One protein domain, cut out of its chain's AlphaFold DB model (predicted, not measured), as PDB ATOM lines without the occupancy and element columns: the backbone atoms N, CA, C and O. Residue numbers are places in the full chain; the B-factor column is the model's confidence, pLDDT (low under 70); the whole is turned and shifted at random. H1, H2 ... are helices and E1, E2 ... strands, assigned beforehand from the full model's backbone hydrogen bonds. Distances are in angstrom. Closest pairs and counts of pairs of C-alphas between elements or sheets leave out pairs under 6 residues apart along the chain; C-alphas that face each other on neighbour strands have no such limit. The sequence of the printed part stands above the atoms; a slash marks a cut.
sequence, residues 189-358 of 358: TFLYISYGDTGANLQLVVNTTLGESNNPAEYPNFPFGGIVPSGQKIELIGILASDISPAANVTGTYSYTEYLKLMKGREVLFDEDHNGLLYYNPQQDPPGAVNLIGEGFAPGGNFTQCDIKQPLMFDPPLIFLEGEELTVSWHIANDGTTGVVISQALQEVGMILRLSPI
ATOM      1  N   THR A 189     107.971 -24.075  56.329       94.62
ATOM      2  CA  THR A 189     106.603 -24.024  55.822       94.62
ATOM      3  C   THR A 189     105.628 -23.912  56.979       94.62
ATOM      4  O   THR A 189     105.646 -24.729  57.903       94.62
ATOM      5  N   PHE A 190     104.782 -22.888  56.918       93.44
ATOM      6  CA  PHE A 190     103.880 -22.541  58.006       93.44
ATOM      7  C   PHE A 190     102.485 -22.241  57.483       93.44
ATOM      8  O   PHE A 190     102.320 -21.368  56.634       93.44
ATOM      9  N   LEU A 191     101.490 -22.929  58.031       96.06
ATOM     10  CA  LEU A 191     100.085 -22.578  57.901       96.06
ATOM     11  C   LEU A 191      99.690 -21.744  59.119       96.06
ATOM     12  O   LEU A 191      99.690 -22.245  60.243       96.06
ATOM     13  N   TYR A 192      99.319 -20.491  58.890       96.06
ATOM     14  CA  TYR A 192      98.954 -19.555  59.945       96.06
ATOM     15  C   TYR A 192      97.750 -18.710  59.534       96.06
ATOM     16  O   TYR A 192      97.337 -18.694  58.373       96.06
ATOM     17  N   ILE A 193      97.165 -18.022  60.511       97.50
ATOM     18  CA  ILE A 193      96.123 -17.029  60.265       97.50
ATOM     19  C   ILE A 193      96.738 -15.659  60.528       97.50
ATOM     20  O   ILE A 193      97.243 -15.412  61.624       97.50
ATOM     21  N   SER A 194      96.730 -14.802  59.514       97.19
ATOM     22  CA  SER A 194      97.082 -13.388  59.638       97.19
ATOM     23  C   SER A 194      95.813 -12.621  59.976       97.19
ATOM     24  O   SER A 194      94.833 -12.760  59.252       97.19
ATOM     25  N   TYR A 195      95.796 -11.873  61.069       97.81
ATOM     26  CA  TYR A 195      94.696 -11.013  61.484       97.81
ATOM     27  C   TYR A 195      95.095  -9.569  61.250       97.81
ATOM     28  O   TYR A 195      96.226  -9.178  61.544       97.81
ATOM     29  N   GLY A 196      94.158  -8.770  60.768       97.19
ATOM     30  CA  GLY A 196      94.397  -7.351  60.641       97.19
ATOM     31  C   GLY A 196      93.139  -6.525  60.609       97.19
ATOM     32  O   GLY A 196      92.026  -7.012  60.387       97.19
ATOM     33  N   ASP A 197      93.361  -5.251  60.868       96.81
ATOM     34  CA  ASP A 197      92.343  -4.237  60.992       96.81
ATOM     35  C   ASP A 197      92.888  -2.898  60.454       96.81
ATOM     36  O   ASP A 197      93.900  -2.838  59.748       96.81
ATOM     37  N   THR A 198      92.163  -1.813  60.690       95.94
ATOM     38  CA  THR A 198      92.473  -0.481  60.137       95.94
ATOM     39  C   THR A 198      93.222   0.424  61.117       95.94
ATOM     40  O   THR A 198      93.528   1.562  60.764       95.94
ATOM     41  N   GLY A 199      93.459  -0.022  62.353       94.94
ATOM     42  CA  GLY A 199      94.016   0.776  63.448       94.94
ATOM     43  C   GLY A 199      93.068   1.832  64.018       94.94
ATOM     44  O   GLY A 199      93.447   2.632  64.875       94.94
ATOM     45  N   ALA A 200      91.828   1.893  63.521       94.75
ATOM     46  CA  ALA A 200      90.869   2.925  63.877       94.75
ATOM     47  C   ALA A 200      89.416   2.443  63.778       94.75
ATOM     48  O   ALA A 200      89.084   1.405  63.207       94.75
ATOM     49  N   ASN A 201      88.525   3.255  64.339       95.06
ATOM     50  CA  ASN A 201      87.088   3.102  64.175       95.06
ATOM     51  C   ASN A 201      86.658   3.481  62.754       95.06
ATOM     52  O   ASN A 201      87.179   4.433  62.172       95.06
ATOM     53  N   LEU A 202      85.651   2.785  62.234       93.31
ATOM     54  CA  LEU A 202      85.068   3.059  60.931       93.31
ATOM     55  C   LEU A 202      83.685   3.699  61.074       93.31
ATOM     56  O   LEU A 202      82.866   3.263  61.879       93.31
ATOM     57  N   GLN A 203      83.428   4.758  60.306       89.00
ATOM     58  CA  GLN A 203      82.182   5.539  60.401       89.00
ATOM     59  C   GLN A 203      81.769   6.206  59.078       89.00
ATOM     60  O   GLN A 203      80.598   6.531  58.877       89.00
ATOM     61  N   LEU A 204      82.734   6.438  58.186       88.44
ATOM     62  CA  LEU A 204      82.538   7.129  56.915       88.44
ATOM     63  C   LEU A 204      82.271   6.133  55.786       88.44
ATOM     64  O   LEU A 204      82.827   5.036  55.783       88.44
ATOM     65  N   VAL A 205      81.477   6.563  54.802       92.62
ATOM     66  CA  VAL A 205      81.223   5.807  53.567       92.62
ATOM     67  C   VAL A 205      82.424   5.935  52.642       92.62
ATOM     68  O   VAL A 205      82.498   6.831  51.800       92.62
ATOM     69  N   VAL A 206      83.430   5.103  52.880       91.62
ATOM     70  CA  VAL A 206      84.683   5.101  52.127       91.62
ATOM     71  C   VAL A 206      85.348   3.734  52.210       91.62
ATOM     72  O   VAL A 206      85.237   3.029  53.213       91.62
ATOM     73  N   ASN A 207      86.094   3.385  51.163       94.25
ATOM     74  CA  ASN A 207      87.021   2.263  51.216       94.25
ATOM     75  C   ASN A 207      88.150   2.582  52.202       94.25
ATOM     76  O   ASN A 207      88.937   3.502  51.966       94.25
ATOM     77  N   THR A 208      88.243   1.817  53.285       96.50
ATOM     78  CA  THR A 208      89.292   1.966  54.297       96.50
ATOM     79  C   THR A 208      90.189   0.739  54.295       96.50
ATOM     80  O   THR A 208      89.709  -0.380  54.450       96.50
ATOM     81  N   THR A 209      91.493   0.939  54.107       96.75
ATOM     82  CA  THR A 209      92.483  -0.146  54.070       96.75
ATOM     83  C   THR A 209      92.743  -0.731  55.452       96.75
ATOM     84  O   THR A 209      93.013   0.007  56.397       96.75
ATOM     85  N   LEU A 210      92.729  -2.061  55.537       96.75
ATOM     86  CA  LEU A 210      93.174  -2.824  56.697       96.75
ATOM     87  C   LEU A 210      94.702  -2.919  56.616       96.75
ATOM     88  O   LEU A 210      95.253  -3.791  55.947       96.75
ATOM     89  N   GLY A 211      95.381  -1.925  57.180       95.00
ATOM     90  CA  GLY A 211      96.834  -1.775  57.092       95.00
ATOM     91  C   GLY A 211      97.589  -2.205  58.347       95.00
ATOM     92  O   GLY A 211      98.816  -2.147  58.337       95.00
ATOM     93  N   GLU A 212      96.890  -2.590  59.416       95.94
ATOM     94  CA  GLU A 212      97.498  -2.941  60.698       95.94
ATOM     95  C   GLU A 212      97.384  -4.446  60.950       95.94
ATOM     96  O   GLU A 212      96.290  -5.010  60.958       95.94
ATOM     97  N   SER A 213      98.533  -5.102  61.117       96.12
ATOM     98  CA  SER A 213      98.623  -6.516  61.480       96.12
ATOM     99  C   SER A 213      98.513  -6.668  62.995       96.12
ATOM    100  O   SER A 213      99.305  -6.089  63.738       96.12
ATOM    101  N   ASN A 214      97.584  -7.513  63.436       95.62
ATOM    102  CA  ASN A 214      97.421  -7.885  64.843       95.62
ATOM    103  C   ASN A 214      98.299  -9.086  65.229       95.62
ATOM    104  O   ASN A 214      98.343  -9.487  66.396       95.62
ATOM    105  N   ASN A 215      99.016  -9.673  64.267       95.12
ATOM    106  CA  ASN A 215      99.918 -10.785  64.524       95.12
ATOM    107  C   ASN A 215     101.218 -10.331  65.215       95.12
ATOM    108  O   ASN A 215     101.701  -9.221  64.985       95.12
ATOM    109  N   PRO A 216     101.845 -11.211  66.017       93.56
ATOM    110  CA  PRO A 216     103.191 -10.991  66.534       93.56
ATOM    111  C   PRO A 216     104.220 -10.789  65.411       93.56
ATOM    112  O   PRO A 216     104.064 -11.324  64.313       93.56
ATOM    113  N   ALA A 217     105.308 -10.077  65.714       92.06
ATOM    114  CA  ALA A 217     106.351  -9.715  64.747       92.06
ATOM    115  C   ALA A 217     107.109 -10.917  64.149       92.06
ATOM    116  O   ALA A 217     107.834 -10.768  63.168       92.06
ATOM    117  N   GLU A 218     106.969 -12.106  64.740       90.75
ATOM    118  CA  GLU A 218     107.489 -13.363  64.208       90.75
ATOM    119  C   GLU A 218     106.782 -13.803  62.914       90.75
ATOM    120  O   GLU A 218     107.348 -14.589  62.152       90.75
ATOM    121  N   TYR A 219     105.570 -13.307  62.650       92.25
ATOM    122  CA  TYR A 219     104.816 -13.595  61.433       92.25
ATOM    123  C   TYR A 219     104.974 -12.463  60.408       92.25
ATOM    124  O   TYR A 219     105.089 -11.295  60.784       92.25
ATOM    125  N   PRO A 220     104.932 -12.763  59.098       93.50
ATOM    126  CA  PRO A 220     104.869 -11.722  58.082       93.50
ATOM    127  C   PRO A 220     103.603 -10.869  58.238       93.50
ATOM    128  O   PRO A 220     102.507 -11.414  58.347       93.50
ATOM    129  N   ASN A 221     103.742  -9.545  58.126       94.75
ATOM    130  CA  ASN A 221     102.610  -8.607  58.136       94.75
ATOM    131  C   ASN A 221     101.722  -8.697  56.883       94.75
ATOM    132  O   ASN A 221     100.740  -7.980  56.781       94.75
ATOM    133  N   PHE A 222     102.053  -9.535  55.898       96.25
ATOM    134  CA  PHE A 222     101.203  -9.728  54.726       96.25
ATOM    135  C   PHE A 222      99.850 -10.363  55.131       96.25
ATOM    136  O   PHE A 222      99.845 -11.335  55.898       96.25
ATOM    137  N   PRO A 223      98.701  -9.884  54.609       96.00
ATOM    138  CA  PRO A 223      98.531  -8.739  53.699       96.00
ATOM    139  C   PRO A 223      98.313  -7.378  54.400       96.00
ATOM    140  O   PRO A 223      98.206  -6.350  53.740       96.00
ATOM    141  N   PHE A 224      98.241  -7.343  55.728       96.38
ATOM    142  CA  PHE A 224      97.908  -6.160  56.526       96.38
ATOM    143  C   PHE A 224      99.135  -5.280  56.822       96.38
ATOM    144  O   PHE A 224      99.713  -5.302  57.908       96.38
ATOM    145  N   GLY A 225      99.550  -4.501  55.818       87.56
ATOM    146  CA  GLY A 225     100.640  -3.522  55.948       87.56
ATOM    147  C   GLY A 225     102.029  -4.040  55.564       87.56
ATOM    148  O   GLY A 225     103.031  -3.378  55.838       87.56
ATOM    149  N   GLY A 226     102.113  -5.207  54.919       91.94
ATOM    150  CA  GLY A 226     103.363  -5.787  54.427       91.94
ATOM    151  C   GLY A 226     103.234  -6.450  53.056       91.94
ATOM    152  O   GLY A 226     102.143  -6.782  52.600       91.94
ATOM    153  N   ILE A 227     104.383  -6.668  52.419       95.69
ATOM    154  CA  ILE A 227     104.531  -7.437  51.173       95.69
ATOM    155  C   ILE A 227     104.978  -8.868  51.477       95.69
ATOM    156  O   ILE A 227     105.428  -9.163  52.589       95.69
ATOM    157  N   VAL A 228     104.898  -9.756  50.486       96.06
ATOM    158  CA  VAL A 228     105.472 -11.102  50.612       96.06
ATOM    159  C   VAL A 228     106.993 -11.003  50.848       96.06
ATOM    160  O   VAL A 228     107.682 -10.354  50.051       96.06
ATOM    161  N   PRO A 229     107.538 -11.630  51.915       94.69
ATOM    162  CA  PRO A 229     108.967 -11.589  52.224       94.69
ATOM    163  C   PRO A 229     109.860 -12.177  51.124       94.69
ATOM    164  O   PRO A 229     109.436 -13.017  50.332       94.69
ATOM    165  N   SER A 230     111.135 -11.782  51.126       95.25
ATOM    166  CA  SER A 230     112.121 -12.280  50.163       95.25
ATOM    167  C   SER A 230     112.381 -13.785  50.294       95.25
ATOM    168  O   SER A 230     112.447 -14.311  51.408       95.25
ATOM    169  N   GLY A 231     112.528 -14.482  49.162       94.38
ATOM    170  CA  GLY A 231     112.765 -15.929  49.099       94.38
ATOM    171  C   GLY A 231     111.578 -16.796  49.533       94.38
ATOM    172  O   GLY A 231     111.744 -18.005  49.712       94.38
ATOM    173  N   GLN A 232     110.398 -16.201  49.721       96.19
ATOM    174  CA  GLN A 232     109.182 -16.883  50.157       96.19
ATOM    175  C   GLN A 232     108.043 -16.669  49.156       96.19
ATOM    176  O   GLN A 232     107.978 -15.659  48.456       96.19
ATOM    177  N   LYS A 233     107.112 -17.616  49.129       97.06
ATOM    178  CA  LYS A 233     105.789 -17.477  48.521       97.06
ATOM    179  C   LYS A 233     104.719 -17.633  49.596       97.06
ATOM    180  O   LYS A 233     104.893 -18.398  50.549       97.06
ATOM    181  N   ILE A 234     103.608 -16.925  49.424       97.81
ATOM    182  CA  ILE A 234     102.435 -17.030  50.292       97.81
ATOM    183  C   ILE A 234     101.245 -17.515  49.466       97.81
ATOM    184  O   ILE A 234     100.907 -16.935  48.437       97.81
ATOM    185  N   GLU A 235     100.602 -18.576  49.936       97.81
ATOM    186  CA  GLU A 235      99.340 -19.082  49.402       97.81
ATOM    187  C   GLU A 235      98.193 -18.574  50.282       97.81
ATOM    188  O   GLU A 235      98.120 -18.915  51.463       97.81
ATOM    189  N   LEU A 236      97.287 -17.773  49.722       97.69
ATOM    190  CA  LEU A 236      96.032 -17.393  50.364       97.69
ATOM    191  C   LEU A 236      94.995 -18.491  50.124       97.69
ATOM    192  O   LEU A 236      94.513 -18.693  49.008       97.69
ATOM    193  N   ILE A 237      94.669 -19.200  51.199       97.88
ATOM    194  CA  ILE A 237      93.819 -20.392  51.195       97.88
ATOM    195  C   ILE A 237      92.367 -20.039  51.523       97.88
ATOM    196  O   ILE A 237      91.446 -20.684  51.023       97.88
ATOM    197  N   GLY A 238      92.137 -19.024  52.355       97.44
ATOM    198  CA  GLY A 238      90.784 -18.585  52.668       97.44
ATOM    199  C   GLY A 238      90.707 -17.319  53.507       97.44
ATOM    200  O   GLY A 238      91.715 -16.841  54.028       97.44
ATOM    201  N   ILE A 239      89.492 -16.793  53.631       97.94
ATOM    202  CA  ILE A 239      89.165 -15.543  54.321       97.94
ATOM    203  C   ILE A 239      88.218 -15.838  55.486       97.94
ATOM    204  O   ILE A 239      87.233 -16.564  55.338       97.94
ATOM    205  N   LEU A 240      88.529 -15.240  56.633       97.62
ATOM    206  CA  LEU A 240      87.748 -15.221  57.862       97.62
ATOM    207  C   LEU A 240      87.280 -13.783  58.100       97.62
ATOM    208  O   LEU A 240      88.038 -12.946  58.580       97.62
ATOM    209  N   ALA A 241      86.039 -13.475  57.753       97.19
ATOM    210  CA  ALA A 241      85.462 -12.148  57.956       97.19
ATOM    211  C   ALA A 241      83.982 -12.283  58.301       97.19
ATOM    212  O   ALA A 241      83.347 -13.250  57.884       97.19
ATOM    213  N   SER A 242      83.445 -11.321  59.046       94.75
ATOM    214  CA  SER A 242      82.016 -11.230  59.343       94.75
ATOM    215  C   SER A 242      81.436  -9.983  58.703       94.75
ATOM    216  O   SER A 242      82.081  -8.938  58.672       94.75
ATOM    217  N   ASP A 243      80.198 -10.087  58.240       95.06
ATOM    218  CA  ASP A 243      79.360  -8.918  58.007       95.06
ATOM    219  C   ASP A 243      78.905  -8.344  59.363       95.06
ATOM    220  O   ASP A 243      78.660  -9.097  60.311       95.06
ATOM    221  N   ILE A 244      78.843  -7.017  59.485       93.94
ATOM    222  CA  ILE A 244      78.654  -6.327  60.765       93.94
ATOM    223  C   ILE A 244      77.600  -5.234  60.651       93.94
ATOM    224  O   ILE A 244      77.672  -4.369  59.777       93.94
ATOM    225  N   SER A 245      76.706  -5.215  61.638       91.69
ATOM    226  CA  SER A 245      75.857  -4.074  61.972       91.69
ATOM    227  C   SER A 245      76.016  -3.739  63.468       91.69
ATOM    228  O   SER A 245      75.716  -4.589  64.315       91.69
ATOM    229  N   PRO A 246      76.491  -2.533  63.839       92.44
ATOM    230  CA  PRO A 246      76.651  -2.123  65.233       92.44
ATOM    231  C   PRO A 246      75.354  -2.126  66.034       92.44
ATOM    232  O   PRO A 246      74.314  -1.717  65.536       92.44
ATOM    233  N   ALA A 247      75.463  -2.441  67.323       89.25
ATOM    234  CA  ALA A 247      74.385  -2.389  68.313       89.25
ATOM    235  C   ALA A 247      73.643  -1.049  68.391       89.25
ATOM    236  O   ALA A 247      72.464  -1.007  68.726       89.25
ATOM    237  N   ALA A 248      74.366   0.043  68.140       91.12
ATOM    238  CA  ALA A 248      73.862   1.405  68.266       91.12
ATOM    239  C   ALA A 248      73.182   1.923  66.988       91.12
ATOM    240  O   ALA A 248      72.812   3.096  66.946       91.12
ATOM    241  N   ASN A 249      73.050   1.085  65.956       89.94
ATOM    242  CA  ASN A 249      72.245   1.406  64.786       89.94
ATOM    243  C   ASN A 249      70.802   1.686  65.213       89.94
ATOM    244  O   ASN A 249      70.222   0.942  66.007       89.94
ATOM    245  N   VAL A 250      70.254   2.785  64.699       88.50
ATOM    246  CA  VAL A 250      68.848   3.152  64.847       88.50
ATOM    247  C   VAL A 250      68.312   3.700  63.528       88.50
ATOM    248  O   VAL A 250      69.077   4.186  62.685       88.50
ATOM    249  N   THR A 251      66.992   3.692  63.357       85.31
ATOM    250  CA  THR A 251      66.311   4.361  62.237       85.31
ATOM    251  C   THR A 251      66.908   5.757  61.963       85.31
ATOM    252  O   THR A 251      66.904   6.642  62.821       85.31
ATOM    253  N   GLY A 252      67.417   5.966  60.742       84.50
ATOM    254  CA  GLY A 252      67.997   7.235  60.275       84.50
ATOM    255  C   GLY A 252      69.423   7.542  60.763       84.50
ATOM    256  O   GLY A 252      69.967   8.601  60.449       84.50
ATOM    257  N   THR A 253      70.052   6.659  61.541       89.25
ATOM    258  CA  THR A 253      71.462   6.761  61.953       89.25
ATOM    259  C   THR A 253      72.028   5.355  62.133       89.25
ATOM    260  O   THR A 253      71.985   4.786  63.221       89.25
ATOM    261  N   TYR A 254      72.561   4.777  61.058       90.31
ATOM    262  CA  TYR A 254      73.116   3.426  61.093       90.31
ATOM    263  C   TYR A 254      74.275   3.266  60.109       90.31
ATOM    264  O   TYR A 254      74.319   3.954  59.090       90.31
ATOM    265  N   SER A 255      75.208   2.370  60.430       94.12
ATOM    266  CA  SER A 255      76.325   1.974  59.560       94.12
ATOM    267  C   SER A 255      76.395   0.464  59.439       94.12
ATOM    268  O   SER A 255      76.000  -0.250  60.356       94.12
ATOM    269  N   TYR A 256      76.952  -0.032  58.345       94.00
ATOM    270  CA  TYR A 256      77.138  -1.461  58.144       94.00
ATOM    271  C   TYR A 256      78.274  -1.742  57.169       94.00
ATOM    272  O   TYR A 256      78.594  -0.922  56.306       94.00
ATOM    273  N   THR A 257      78.894  -2.913  57.300       95.44
ATOM    274  CA  THR A 257      79.802  -3.409  56.261       95.44
ATOM    275  C   THR A 257      79.005  -3.707  54.999       95.44
ATOM    276  O   THR A 257      77.880  -4.203  55.075       95.44
ATOM    277  N   GLU A 258      79.583  -3.413  53.839       95.44
ATOM    278  CA  GLU A 258      78.936  -3.658  52.550       95.44
ATOM    279  C   GLU A 258      79.789  -4.566  51.663       95.44
ATOM    280  O   GLU A 258      79.322  -5.625  51.241       95.44
ATOM    281  N   TYR A 259      81.060  -4.202  51.453       97.12
ATOM    282  CA  TYR A 259      81.995  -4.980  50.643       97.12
ATOM    283  C   TYR A 259      83.344  -5.145  51.338       97.12
ATOM    284  O   TYR A 259      83.868  -4.208  51.941       97.12
ATOM    285  N   LEU A 260      83.938  -6.327  51.193       97.56
ATOM    286  CA  LEU A 260      85.344  -6.579  51.472       97.56
ATOM    287  C   LEU A 260      86.102  -6.602  50.145       97.56
ATOM    288  O   LEU A 260      85.967  -7.523  49.337       97.56
ATOM    289  N   LYS A 261      86.908  -5.575  49.915       97.06
ATOM    290  CA  LYS A 261      87.638  -5.378  48.668       97.06
ATOM    291  C   LYS A 261      89.054  -5.922  48.784       97.06
ATOM    292  O   LYS A 261      89.778  -5.585  49.718       97.06
ATOM    293  N   LEU A 262      89.455  -6.740  47.813       96.69
ATOM    294  CA  LEU A 262      90.808  -7.275  47.696       96.69
ATOM    295  C   LEU A 262      91.430  -6.766  46.398       96.69
ATOM    296  O   LEU A 262      90.834  -6.916  45.331       96.69
ATOM    297  N   MET A 263      92.614  -6.163  46.483       95.19
ATOM    298  CA  MET A 263      93.334  -5.639  45.323       95.19
ATOM    299  C   MET A 263      94.733  -6.236  45.224       95.19
ATOM    300  O   MET A 263      95.545  -6.067  46.133       95.19
ATOM    301  N   LYS A 264      95.036  -6.895  44.100       93.31
ATOM    302  CA  LYS A 264      96.395  -7.340  43.767       93.31
ATOM    303  C   LYS A 264      97.022  -6.298  42.842       93.31
ATOM    304  O   LYS A 264      96.659  -6.185  41.671       93.31
ATOM    305  N   GLY A 265      97.927  -5.481  43.380       88.44
ATOM    306  CA  GLY A 265      98.431  -4.293  42.687       88.44
ATOM    307  C   GLY A 265      97.295  -3.326  42.325       88.44
ATOM    308  O   GLY A 265      96.749  -2.643  43.185       88.44
ATOM    309  N   ARG A 266      96.921  -3.257  41.040       87.50
ATOM    310  CA  ARG A 266      95.848  -2.368  40.540       87.50
ATOM    311  C   ARG A 266      94.544  -3.083  40.191       87.50
ATOM    312  O   ARG A 266      93.575  -2.414  39.842       87.50
ATOM    313  N   GLU A 267      94.523  -4.407  40.255       92.50
ATOM    314  CA  GLU A 267      93.368  -5.217  39.883       92.50
ATOM    315  C   GLU A 267      92.514  -5.506  41.117       92.50
ATOM    316  O   GLU A 267      93.043  -5.929  42.146       92.50
ATOM    317  N   VAL A 268      91.202  -5.269  41.021       93.75
ATOM    318  CA  VAL A 268      90.249  -5.692  42.055       93.75
ATOM    319  C   VAL A 268      89.865  -7.135  41.782       93.75
ATOM    320  O   VAL A 268      89.495  -7.482  40.667       93.75
ATOM    321  N   LEU A 269      89.967  -7.972  42.805       93.31
ATOM    322  CA  LEU A 269      89.669  -9.390  42.698       93.31
ATOM    323  C   LEU A 269      88.174  -9.658  42.937       93.31
ATOM    324  O   LEU A 269      87.525  -8.959  43.715       93.31
ATOM    325  N   PHE A 270      87.674 -10.736  42.326       91.75
ATOM    326  CA  PHE A 270      86.371 -11.380  42.577       91.75
ATOM    327  C   PHE A 270      85.095 -10.636  42.171       91.75
ATOM    328  O   PHE A 270      84.019 -11.211  42.319       91.75
ATOM    329  N   ASP A 271      85.188  -9.420  41.644       91.50
ATOM    330  CA  ASP A 271      84.021  -8.661  41.197       91.50
ATOM    331  C   ASP A 271      84.319  -7.901  39.901       91.50
ATOM    332  O   ASP A 271      85.280  -7.132  39.833       91.50
ATOM    333  N   GLU A 272      83.482  -8.111  38.884       91.00
ATOM    334  CA  GLU A 272      83.567  -7.425  37.588       91.00
ATOM    335  C   GLU A 272      83.284  -5.922  37.732       91.00
ATOM    336  O   GLU A 272      83.907  -5.098  37.059       91.00
ATOM    337  N   ASP A 273      82.417  -5.555  38.681       93.62
ATOM    338  CA  ASP A 273      82.068  -4.165  38.973       93.62
ATOM    339  C   ASP A 273      83.073  -3.486  39.924       93.62
ATOM    340  O   ASP A 273      82.954  -2.296  40.223       93.62
ATOM    341  N   HIS A 274      84.124  -4.199  40.343       93.25
ATOM    342  CA  HIS A 274      85.213  -3.700  41.190       93.25
ATOM    343  C   HIS A 274      84.788  -3.203  42.592       93.25
ATOM    344  O   HIS A 274      85.541  -2.439  43.222       93.25
ATOM    345  N   ASN A 275      83.639  -3.634  43.117       92.94
ATOM    346  CA  ASN A 275      83.201  -3.341  44.487       92.94
ATOM    347  C   ASN A 275      83.899  -4.262  45.496       92.94
ATOM    348  O   ASN A 275      84.433  -3.788  46.499       92.94
ATOM    349  N   GLY A 276      83.978  -5.558  45.184       95.12
ATOM    350  CA  GLY A 276      84.615  -6.583  46.015       95.12
ATOM    351  C   GLY A 276      83.643  -7.682  46.445       95.12
ATOM    352  O   GLY A 276      82.576  -7.860  45.867       95.12
ATOM    353  N   LEU A 277      84.014  -8.443  47.474       96.56
ATOM    354  CA  LEU A 277      83.176  -9.511  48.020       96.56
ATOM    355  C   LEU A 277      82.051  -8.922  48.873       96.56
ATOM    356  O   LEU A 277      82.308  -8.095  49.742       96.56
ATOM    357  N   LEU A 278      80.817  -9.384  48.671       96.69
ATOM    358  CA  LEU A 278      79.658  -8.941  49.448       96.69
ATOM    359  C   LEU A 278      79.797  -9.328  50.930       96.69
ATOM    360  O   LEU A 278      79.992 -10.495  51.241       96.69
ATOM    361  N   TYR A 279      79.644  -8.372  51.837       96.75
ATOM    362  CA  TYR A 279      79.599  -8.573  53.290       96.75
ATOM    363  C   TYR A 279      78.550  -7.631  53.882       96.75
ATOM    364  O   TYR A 279      78.854  -6.747  54.677       96.75
ATOM    365  N   TYR A 280      77.312  -7.798  53.427       95.19
ATOM    366  CA  TYR A 280      76.236  -6.820  53.538       95.19
ATOM    367  C   TYR A 280      75.298  -7.115  54.708       95.19
ATOM    368  O   TYR A 280      74.627  -8.150  54.725       95.19
ATOM    369  N   ASN A 281      75.207  -6.189  55.666       90.69
ATOM    370  CA  ASN A 281      74.319  -6.313  56.826       90.69
ATOM    371  C   ASN A 281      73.542  -5.008  57.096       90.69
ATOM    372  O   ASN A 281      73.887  -4.261  58.006       90.69
ATOM    373  N   PRO A 282      72.490  -4.700  56.319       89.56
ATOM    374  CA  PRO A 282      71.816  -3.399  56.340       89.56
ATOM    375  C   PRO A 282      70.832  -3.230  57.507       89.56
ATOM    376  O   PRO A 282      69.789  -2.590  57.350       89.56
ATOM    377  N   GLN A 283      71.096  -3.832  58.666       86.00
ATOM    378  CA  GLN A 283      70.164  -3.738  59.779       86.00
ATOM    379  C   GLN A 283      70.163  -2.323  60.374       86.00
ATOM    380  O   GLN A 283      71.164  -1.845  60.908       86.00
ATOM    381  N   GLN A 284      68.996  -1.679  60.325       85.88
ATOM    382  CA  GLN A 284      68.786  -0.340  60.880       85.88
ATOM    383  C   GLN A 284      68.538  -0.353  62.386       85.88
ATOM    384  O   GLN A 284      69.096   0.475  63.088       85.88
ATOM    385  N   ASP A 285      67.734  -1.297  62.877       85.38
ATOM    386  CA  ASP A 285      67.379  -1.414  64.293       85.38
ATOM    387  C   ASP A 285      67.722  -2.837  64.775       85.38
ATOM    388  O   ASP A 285      66.897  -3.754  64.665       85.38
ATOM    389  N   PRO A 286      68.966  -3.082  65.232       76.62
ATOM    390  CA  PRO A 286      69.374  -4.361  65.794       76.62
ATOM    391  C   PRO A 286      68.475  -4.756  66.970       76.62
ATOM    392  O   PRO A 286      68.372  -4.004  67.948       76.62
ATOM    393  N   PRO A 287      67.834  -5.936  66.926       74.12
ATOM    394  CA  PRO A 287      66.986  -6.392  68.017       74.12
ATOM    395  C   PRO A 287      67.761  -6.433  69.339       74.12
ATOM    396  O   PRO A 287      68.813  -7.057  69.434       74.12
ATOM    397  N   GLY A 288      67.245  -5.766  70.373       73.56
ATOM    398  CA  GLY A 288      67.862  -5.766  71.703       73.56
ATOM    399  C   GLY A 288      69.152  -4.946  71.834       73.56
ATOM    400  O   GLY A 288      69.844  -5.110  72.836       73.56
ATOM    401  N   ALA A 289      69.470  -4.076  70.866       80.56
ATOM    402  CA  ALA A 289      70.665  -3.226  70.884       80.56
ATOM    403  C   ALA A 289      71.967  -4.031  71.081       80.56
ATOM    404  O   ALA A 289      72.826  -3.684  71.897       80.56
ATOM    405  N   VAL A 290      72.103  -5.134  70.340       83.38
ATOM    406  CA  VAL A 290      73.316  -5.966  70.295       83.38
ATOM    407  C   VAL A 290      73.993  -5.858  68.931       83.38
ATOM    408  O   VAL A 290      73.343  -5.570  67.929       83.38
ATOM    409  N   ASN A 291      75.311  -6.073  68.882       85.81
ATOM    410  CA  ASN A 291      76.030  -6.096  67.608       85.81
ATOM    411  C   ASN A 291      75.583  -7.325  66.821       85.81
ATOM    412  O   ASN A 291      75.682  -8.438  67.337       85.81
ATOM    413  N   LEU A 292      75.146  -7.126  65.581       86.31
ATOM    414  CA  LEU A 292      74.838  -8.232  64.684       86.31
ATOM    415  C   LEU A 292      76.108  -8.591  63.929       86.31
ATOM    416  O   LEU A 292      76.643  -7.779  63.173       86.31
ATOM    417  N   ILE A 293      76.602  -9.795  64.185       90.12
ATOM    418  CA  ILE A 293      77.868 -10.298  63.660       90.12
ATOM    419  C   ILE A 293      77.548 -11.557  62.871       90.12
ATOM    420  O   ILE A 293      77.088 -12.540  63.445       90.12
ATOM    421  N   GLY A 294      77.782 -11.535  61.562       87.12
ATOM    422  CA  GLY A 294      77.530 -12.700  60.723       87.12
ATOM    423  C   GLY A 294      76.042 -13.028  60.547       87.12
ATOM    424  O   GLY A 294      75.719 -14.176  60.242       87.12
ATOM    425  N   GLU A 295      75.134 -12.060  60.680       86.81
ATOM    426  CA  GLU A 295      73.682 -12.258  60.483       86.81
ATOM    427  C   GLU A 295      73.168 -11.787  59.112       86.81
ATOM    428  O   GLU A 295      72.071 -12.153  58.697       86.81
ATOM    429  N   GLY A 296      73.968 -11.014  58.384       88.12
ATOM    430  CA  GLY A 296      73.700 -10.538  57.035       88.12
ATOM    431  C   GLY A 296      74.154 -11.511  55.945       88.12
ATOM    432  O   GLY A 296      74.270 -12.728  56.141       88.12
ATOM    433  N   PHE A 297      74.416 -10.959  54.764       92.12
ATOM    434  CA  PHE A 297      74.707 -11.692  53.538       92.12
ATOM    435  C   PHE A 297      76.198 -11.631  53.207       92.12
ATOM    436  O   PHE A 297      76.732 -10.569  52.896       92.12
ATOM    437  N   ALA A 298      76.854 -12.792  53.231       94.50
ATOM    438  CA  ALA A 298      78.265 -12.928  52.897       94.50
ATOM    439  C   ALA A 298      78.556 -14.295  52.244       94.50
ATOM    440  O   ALA A 298      77.883 -15.278  52.573       94.50
ATOM    441  N   PRO A 299      79.555 -14.394  51.343       93.62
ATOM    442  CA  PRO A 299      79.968 -15.651  50.717       93.62
ATOM    443  C   PRO A 299      80.739 -16.570  51.678       93.62
ATOM    444  O   PRO A 299      80.876 -17.761  51.411       93.62
ATOM    445  N   GLY A 300      81.238 -16.030  52.791       93.12
ATOM    446  CA  GLY A 300      81.904 -16.770  53.855       93.12
ATOM    447  C   GLY A 300      81.787 -16.043  55.190       93.12
ATOM    448  O   GLY A 300      81.249 -14.942  55.261       93.12
ATOM    449  N   GLY A 301      82.288 -16.679  56.241       92.38
ATOM    450  CA  GLY A 301      82.220 -16.199  57.612       92.38
ATOM    451  C   GLY A 301      83.531 -16.264  58.360       92.38
ATOM    452  O   GLY A 301      84.554 -16.745  57.870       92.38
ATOM    453  N   ASN A 302      83.469 -15.819  59.603       92.38
ATOM    454  CA  ASN A 302      84.608 -15.771  60.506       92.38
ATOM    455  C   ASN A 302      84.832 -17.095  61.247       92.38
ATOM    456  O   ASN A 302      85.858 -17.270  61.886       92.38
ATOM    457  N   PHE A 303      83.912 -18.056  61.165       92.69
ATOM    458  CA  PHE A 303      84.061 -19.386  61.762       92.69
ATOM    459  C   PHE A 303      84.429 -19.351  63.259       92.69
ATOM    460  O   PHE A 303      85.452 -19.883  63.709       92.69
ATOM    461  N   THR A 304      83.581 -18.678  64.032       89.56
ATOM    462  CA  THR A 304      83.633 -18.580  65.495       89.56
ATOM    463  C   THR A 304      82.282 -18.974  66.096       89.56
ATOM    464  O   THR A 304      81.334 -19.289  65.382       89.56
ATOM    465  N   GLN A 305      82.155 -18.949  67.425       83.12
ATOM    466  CA  GLN A 305      80.853 -19.118  68.080       83.12
ATOM    467  C   GLN A 305      79.882 -17.947  67.842       83.12
ATOM    468  O   GLN A 305      78.698 -18.104  68.126       83.12
ATOM    469  N   CYS A 306      80.376 -16.790  67.384       84.81
ATOM    470  CA  CYS A 306      79.545 -15.630  67.047       84.81
ATOM    471  C   CYS A 306      79.100 -15.686  65.581       84.81
ATOM    472  O   CYS A 306      77.940 -15.433  65.289       84.81
ATOM    473  N   ASP A 307      80.006 -16.073  64.680       88.25
ATOM    474  CA  ASP A 307      79.731 -16.236  63.254       88.25
ATOM    475  C   ASP A 307      80.090 -17.657  62.809       88.25
ATOM    476  O   ASP A 307      81.249 -17.996  62.561       88.25
ATOM    477  N   ILE A 308      79.064 -18.499  62.724       84.88
ATOM    478  CA  ILE A 308      79.182 -19.930  62.422       84.88
ATOM    479  C   ILE A 308      79.324 -20.234  60.923       84.88
ATOM    480  O   ILE A 308      79.456 -21.407  60.551       84.88
ATOM    481  N   LYS A 309      79.259 -19.222  60.046       87.56
ATOM    482  CA  LYS A 309      79.441 -19.410  58.601       87.56
ATOM    483  C   LYS A 309      80.856 -19.938  58.334       87.56
ATOM    484  O   LYS A 309      81.824 -19.569  59.001       87.56
ATOM    485  N   GLN A 310      80.976 -20.836  57.357       92.31
ATOM    486  CA  GLN A 310      82.279 -21.371  56.958       92.31
ATOM    487  C   GLN A 310      83.160 -20.265  56.363       92.31
ATOM    488  O   GLN A 310      82.624 -19.381  55.695       92.31
ATOM    489  N   PRO A 311      84.491 -20.329  56.537       95.44
ATOM    490  CA  PRO A 311      85.399 -19.405  55.870       95.44
ATOM    491  C   PRO A 311      85.231 -19.489  54.353       95.44
ATOM    492  O   PRO A 311      84.983 -20.578  53.820       95.44
ATOM    493  N   LEU A 312      85.417 -18.370  53.655       96.50
ATOM    494  CA  LEU A 312      85.488 -18.385  52.197       96.50
ATOM    495  C   LEU A 312      86.811 -19.042  51.795       96.50
ATOM    496  O   LEU A 312      87.871 -18.467  52.020       96.50
ATOM    497  N   MET A 313      86.754 -20.249  51.238       96.12
ATOM    498  CA  MET A 313      87.940 -21.017  50.846       96.12
ATOM    499  C   MET A 313      88.208 -20.882  49.347       96.12
ATOM    500  O   MET A 313      87.270 -20.922  48.553       96.12
ATOM    501  N   PHE A 314      89.482 -20.810  48.964       95.25
ATOM    502  CA  PHE A 314      89.928 -20.804  47.573       95.25
ATOM    503  C   PHE A 314      90.505 -22.167  47.182       95.25
ATOM    504  O   PHE A 314      91.391 -22.695  47.855       95.25
ATOM    505  N   ASP A 315      90.001 -22.722  46.083       92.50
ATOM    506  CA  ASP A 315      90.515 -23.942  45.464       92.50
ATOM    507  C   ASP A 315      90.555 -23.751  43.934       92.50
ATOM    508  O   ASP A 315      89.496 -23.736  43.299       92.50
ATOM    509  N   PRO A 316      91.741 -23.538  43.328       93.88
ATOM    510  CA  PRO A 316      93.065 -23.521  43.960       93.88
ATOM    511  C   PRO A 316      93.325 -22.257  44.817       93.88
ATOM    512  O   PRO A 316      92.689 -21.224  44.588       93.88
ATOM    513  N   PRO A 317      94.280 -22.298  45.771       96.19
ATOM    514  CA  PRO A 317      94.709 -21.120  46.529       96.19
ATOM    515  C   PRO A 317      95.265 -20.008  45.633       96.19
ATOM    516  O   PRO A 317      95.876 -20.276  44.595       96.19
ATOM    517  N   LEU A 318      95.127 -18.751  46.064       96.44
ATOM    518  CA  LEU A 318      95.770 -17.625  45.385       96.44
ATOM    519  C   LEU A 318      97.243 -17.537  45.783       96.44
ATOM    520  O   LEU A 318      97.565 -17.458  46.966       96.44
ATOM    521  N   ILE A 319      98.139 -17.525  44.800       96.62
ATOM    522  CA  ILE A 319      99.586 -17.527  45.032       96.62
ATOM    523  C   ILE A 319     100.140 -16.109  44.884       96.62
ATOM    524  O   ILE A 319      99.883 -15.426  43.886       96.62
ATOM    525  N   PHE A 320     100.934 -15.708  45.874       97.25
ATOM    526  CA  PHE A 320     101.690 -14.467  45.881       97.25
ATOM    527  C   PHE A 320     103.188 -14.761  45.982       97.25
ATOM    528  O   PHE A 320     103.626 -15.526  46.847       97.25
ATOM    529  N   LEU A 321     103.966 -14.178  45.075       97.00
ATOM    530  CA  LEU A 321     105.425 -14.313  45.025       97.00
ATOM    531  C   LEU A 321     106.114 -13.187  45.801       97.00
ATOM    532  O   LEU A 321     105.485 -12.194  46.157       97.00
ATOM    533  N   GLU A 322     107.416 -13.343  46.041       96.25
ATOM    534  CA  GLU A 322     108.265 -12.322  46.663       96.25
ATOM    535  C   GLU A 322     108.004 -10.921  46.087       96.25
ATOM    536  O   GLU A 322     108.022 -10.708  44.873       96.25
ATOM    537  N   GLY A 323     107.791  -9.956  46.982       94.88
ATOM    538  CA  GLY A 323     107.569  -8.561  46.620       94.88
ATOM    539  C   GLY A 323     106.152  -8.224  46.152       94.88
ATOM    540  O   GLY A 323     105.854  -7.043  45.996       94.88
ATOM    541  N   GLU A 324     105.272  -9.210  45.955       95.75
ATOM    542  CA  GLU A 324     103.871  -8.939  45.642       95.75
ATOM    543  C   GLU A 324     103.109  -8.422  46.872       95.75
ATOM    544  O   GLU A 324     103.398  -8.766  48.024       95.75
ATOM    545  N   GLU A 325     102.106  -7.588  46.606       94.56
ATOM    546  CA  GLU A 325     101.223  -6.995  47.605       94.56
ATOM    547  C   GLU A 325      99.771  -7.438  47.388       94.56
ATOM    548  O   GLU A 325      99.341  -7.730  46.265       94.56
ATOM    549  N   LEU A 326      99.007  -7.446  48.476       96.88
ATOM    550  CA  LEU A 326      97.561  -7.607  48.475       96.88
ATOM    551  C   LEU A 326      96.990  -6.535  49.398       96.88
ATOM    552  O   LEU A 326      97.245  -6.557  50.595       96.88
ATOM    553  N   THR A 327      96.224  -5.600  48.848       96.62
ATOM    554  CA  THR A 327      95.514  -4.602  49.653       96.62
ATOM    555  C   THR A 327      94.140  -5.143  50.015       96.62
ATOM    556  O   THR A 327      93.394  -5.574  49.137       96.62
ATOM    557  N   VAL A 328      93.798  -5.096  51.301       97.38
ATOM    558  CA  VAL A 328      92.480  -5.474  51.822       97.38
ATOM    559  C   VAL A 328      91.798  -4.213  52.340       97.38
ATOM    560  O   VAL A 328      92.411  -3.445  53.082       97.38
ATOM    561  N   SER A 329      90.546  -3.974  51.958       97.25
ATOM    562  CA  SER A 329      89.804  -2.784  52.382       97.25
ATOM    563  C   SER A 329      88.353  -3.103  52.714       97.25
ATOM    564  O   SER A 329      87.693  -3.841  51.984       97.25
ATOM    565  N   TRP A 330      87.835  -2.483  53.770       97.31
ATOM    566  CA  TRP A 330      86.404  -2.442  54.043       97.31
ATOM    567  C   TRP A 330      85.754  -1.294  53.286       97.31
ATOM    568  O   TRP A 330      86.202  -0.152  53.392       97.31
ATOM    569  N   HIS A 331      84.667  -1.586  52.583       95.94
ATOM    570  CA  HIS A 331      83.668  -0.596  52.211       95.94
ATOM    571  C   HIS A 331      82.529  -0.641  53.229       95.94
ATOM    572  O   HIS A 331      81.938  -1.698  53.472       95.94
ATOM    573  N   ILE A 332      82.229   0.512  53.818       94.50
ATOM    574  CA  ILE A 332      81.114   0.687  54.748       94.50
ATOM    575  C   ILE A 332      80.105   1.613  54.110       94.50
ATOM    576  O   ILE A 332      80.482   2.598  53.480       94.50
ATOM    577  N   ALA A 333      78.834   1.317  54.327       92.38
ATOM    578  CA  ALA A 333      77.738   2.195  53.984       92.38
ATOM    579  C   ALA A 333      77.046   2.698  55.256       92.38
ATOM    580  O   ALA A 333      77.106   2.081  56.323       92.38
ATOM    581  N   ASN A 334      76.405   3.854  55.140       89.88
ATOM    582  CA  ASN A 334      75.514   4.427  56.137       89.88
ATOM    583  C   ASN A 334      74.379   5.160  55.400       89.88
ATOM    584  O   ASN A 334      74.534   5.526  54.237       89.88
ATOM    585  N   ASP A 335      73.229   5.336  56.047       77.12
ATOM    586  CA  ASP A 335      72.056   6.015  55.456       77.12
ATOM    587  C   ASP A 335      71.638   7.220  56.320       77.12
ATOM    588  O   ASP A 335      70.475   7.450  56.638       77.12
ATOM    589  N   GLY A 336      72.633   7.982  56.780       67.56
ATOM    590  CA  GLY A 336      72.430   9.170  57.605       67.56
ATOM    591  C   GLY A 336      73.586  10.161  57.483       67.56
ATOM    592  O   GLY A 336      74.673   9.815  57.030       67.56
ATOM    593  N   THR A 337      73.375  11.408  57.917       68.25
ATOM    594  CA  THR A 337      74.404  12.471  57.872       68.25
ATOM    595  C   THR A 337      75.659  12.113  58.686       68.25
ATOM    596  O   THR A 337      76.752  12.580  58.369       68.25
ATOM    597  N   THR A 338      75.506  11.263  59.708       75.88
ATOM    598  CA  THR A 338      76.592  10.706  60.523       75.88
ATOM    599  C   THR A 338      76.328   9.215  60.731       75.88
ATOM    600  O   THR A 338      75.304   8.858  61.304       75.88
ATOM    601  N   GLY A 339      77.231   8.340  60.284       83.62
ATOM    602  CA  GLY A 339      77.125   6.901  60.539       83.62
ATOM    603  C   GLY A 339      77.354   6.541  62.011       83.62
ATOM    604  O   GLY A 339      77.965   7.303  62.764       83.62
ATOM    605  N   VAL A 340      76.912   5.356  62.422       92.25
ATOM    606  CA  VAL A 340      77.313   4.742  63.696       92.25
ATOM    607  C   VAL A 340      78.723   4.172  63.568       92.25
ATOM    608  O   VAL A 340      79.157   3.765  62.491       92.25
ATOM    609  N   VAL A 341      79.473   4.172  64.665       93.75
ATOM    610  CA  VAL A 341      80.839   3.649  64.683       93.75
ATOM    611  C   VAL A 341      80.835   2.119  64.652       93.75
ATOM    612  O   VAL A 341      80.293   1.477  65.550       93.75
ATOM    613  N   ILE A 342      81.524   1.543  63.667       95.06
ATOM    614  CA  ILE A 342      82.023   0.166  63.712       95.06
ATOM    615  C   ILE A 342      83.399   0.221  64.378       95.06
ATOM    616  O   ILE A 342      84.326   0.856  63.873       95.06
ATOM    617  N   SER A 343      83.524  -0.389  65.557       95.06
ATOM    618  CA  SER A 343      84.773  -0.346  66.317       95.06
ATOM    619  C   SER A 343      85.872  -1.180  65.660       95.06
ATOM    620  O   SER A 343      85.592  -2.126  64.924       95.06
ATOM    621  N   GLN A 344      87.131  -0.876  65.985       95.00
ATOM    622  CA  GLN A 344      88.286  -1.652  65.513       95.00
ATOM    623  C   GLN A 344      88.125  -3.164  65.773       95.00
ATOM    624  O   GLN A 344      88.333  -3.977  64.881       95.00
ATOM    625  N   ALA A 345      87.639  -3.545  66.957       91.62
ATOM    626  CA  ALA A 345      87.445  -4.948  67.330       91.62
ATOM    627  C   ALA A 345      86.323  -5.676  66.559       91.62
ATOM    628  O   ALA A 345      86.219  -6.896  66.669       91.62
ATOM    629  N   LEU A 346      85.456  -4.957  65.837       93.94
ATOM    630  CA  LEU A 346      84.367  -5.537  65.041       93.94
ATOM    631  C   LEU A 346      84.719  -5.700  63.560       93.94
ATOM    632  O   LEU A 346      84.047  -6.452  62.874       93.94
ATOM    633  N   GLN A 347      85.745  -5.014  63.067       95.00
ATOM    634  CA  GLN A 347      86.094  -4.989  61.640       95.00
ATOM    635  C   GLN A 347      87.351  -5.800  61.299       95.00
ATOM    636  O   GLN A 347      87.781  -5.830  60.153       95.00
ATOM    637  N   GLU A 348      87.931  -6.492  62.273       97.06
ATOM    638  CA  GLU A 348      89.088  -7.355  62.048       97.06
ATOM    639  C   GLU A 348      88.772  -8.519  61.093       97.06
ATOM    640  O   GLU A 348      87.756  -9.213  61.221       97.06
ATOM    641  N   VAL A 349      89.698  -8.773  60.168       97.62
ATOM    642  CA  VAL A 349      89.651  -9.869  59.196       97.62
ATOM    643  C   VAL A 349      90.830 -10.808  59.429       97.62
ATOM    644  O   VAL A 349      91.955 -10.367  59.646       97.62
ATOM    645  N   GLY A 350      90.579 -12.112  59.354       97.88
ATOM    646  CA  GLY A 350      91.599 -13.153  59.314       97.88
ATOM    647  C   GLY A 350      91.824 -13.679  57.892       97.88
ATOM    648  O   GLY A 350      90.879 -13.881  57.133       97.88
ATOM    649  N   MET A 351      93.069 -13.963  57.532       97.88
ATOM    650  CA  MET A 351      93.466 -14.595  56.272       97.88
ATOM    651  C   MET A 351      94.199 -15.893  56.581       97.88
ATOM    652  O   MET A 351      95.187 -15.887  57.313       97.88
ATOM    653  N   ILE A 352      93.724 -17.007  56.029       98.12
ATOM    654  CA  ILE A 352      94.352 -18.322  56.178       98.12
ATOM    655  C   ILE A 352      95.445 -18.424  55.122       98.12
ATOM    656  O   ILE A 352      95.150 -18.484  53.926       98.12
ATOM    657  N   LEU A 353      96.698 -18.428  55.565       97.81
ATOM    658  CA  LEU A 353      97.872 -18.326  54.709       97.81
ATOM    659  C   LEU A 353      98.795 -19.525  54.907       97.81
ATOM    660  O   LEU A 353      98.999 -19.975  56.036       97.81
ATOM    661  N   ARG A 354      99.411 -19.997  53.821       97.25
ATOM    662  CA  ARG A 354     100.580 -20.878  53.887       97.25
ATOM    663  C   ARG A 354     101.809 -20.152  53.355       97.25
ATOM    664  O   ARG A 354     101.852 -19.777  52.189       97.25
ATOM    665  N   LEU A 355     102.812 -19.979  54.206       96.19
ATOM    666  CA  LEU A 355     104.141 -19.501  53.833       96.19
ATOM    667  C   LEU A 355     105.017 -20.696  53.462       96.19
ATOM    668  O   LEU A 355     105.036 -21.688  54.191       96.19
ATOM    669  N   SER A 356     105.755 -20.611  52.361       96.25
ATOM    670  CA  SER A 356     106.756 -21.617  51.985       96.25
ATOM    671  C   SER A 356     107.896 -20.997  51.173       96.25
ATOM    672  O   SER A 356     107.686 -19.957  50.548       96.25
ATOM    673  N   PRO A 357     109.085 -21.622  51.125       94.38
ATOM    674  CA  PRO A 357     110.171 -21.152  50.274       94.38
ATOM    675  C   PRO A 357     109.790 -21.260  48.794       94.38
ATOM    676  O   PRO A 357     108.990 -22.126  48.416       94.38
ATOM    677  N   ILE A 358     110.365 -20.376  47.974       88.94
ATOM    678  CA  ILE A 358     110.218 -20.409  46.508       88.94
ATOM    679  C   ILE A 358     110.926 -21.626  45.913       88.94
ATOM    680  O   ILE A 358     112.083 -21.899  46.312       88.94
TER     681      ILE A 358
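Overview. This is residues 189 to 358 of the 358 residues of an uncharacterized protein of marine sediment metagenome (UniProt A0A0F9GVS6). With little regular structure, this is an elongated body of two antiparallel sheets, offset along its longest axis, amid long loops: strongly twisted E1-E7-E3-E5 lies toward one end, E2-E6-E4 toward the other. The 170 printed residues hold E1 to E6, H1 and E7 in chain order, mostly strand, with 60 residues in named elements. The whole is compact, radius of gyration of the C-alphas 16.0 A, spanning 53 by 32 by 31 A.

Along the chain. E1, residues 190 to 197, begins at C-alpha (103.880, -22.541, 58.006). E2 is 207 to 209, E3 232 to 240, E4 255 to 264, 27.2 A long, E5 312 to 320, E6 327 to 334, H1 344 to 347. E7, 349 to 357, ends at C-alpha (110.171, -21.152, 50.274).

Arrangement. Within hydrogen-bond range are N 192 and O 353 of E1 and E7, 2.9 A, N 235 and O 354 of E3 and E7, 2.8 A, N 236 and O 318 of E3 and E5, 2.8 A, N 208 and O 330 of E2 and E6, 2.8 A, and N 261 and O 329 of E4 and E6, 2.8 A. E5 bends by 89 degrees at residue 315. H1, too short for an O i to N i+4 pair, only grazes E1-E7-E3-E5.

Size, cuts and confidence. The printed part has no cut. E2 to E3, E3 to E4 and E4 to E5 are long links. Residues 336 to 337 have pLDDT under 70.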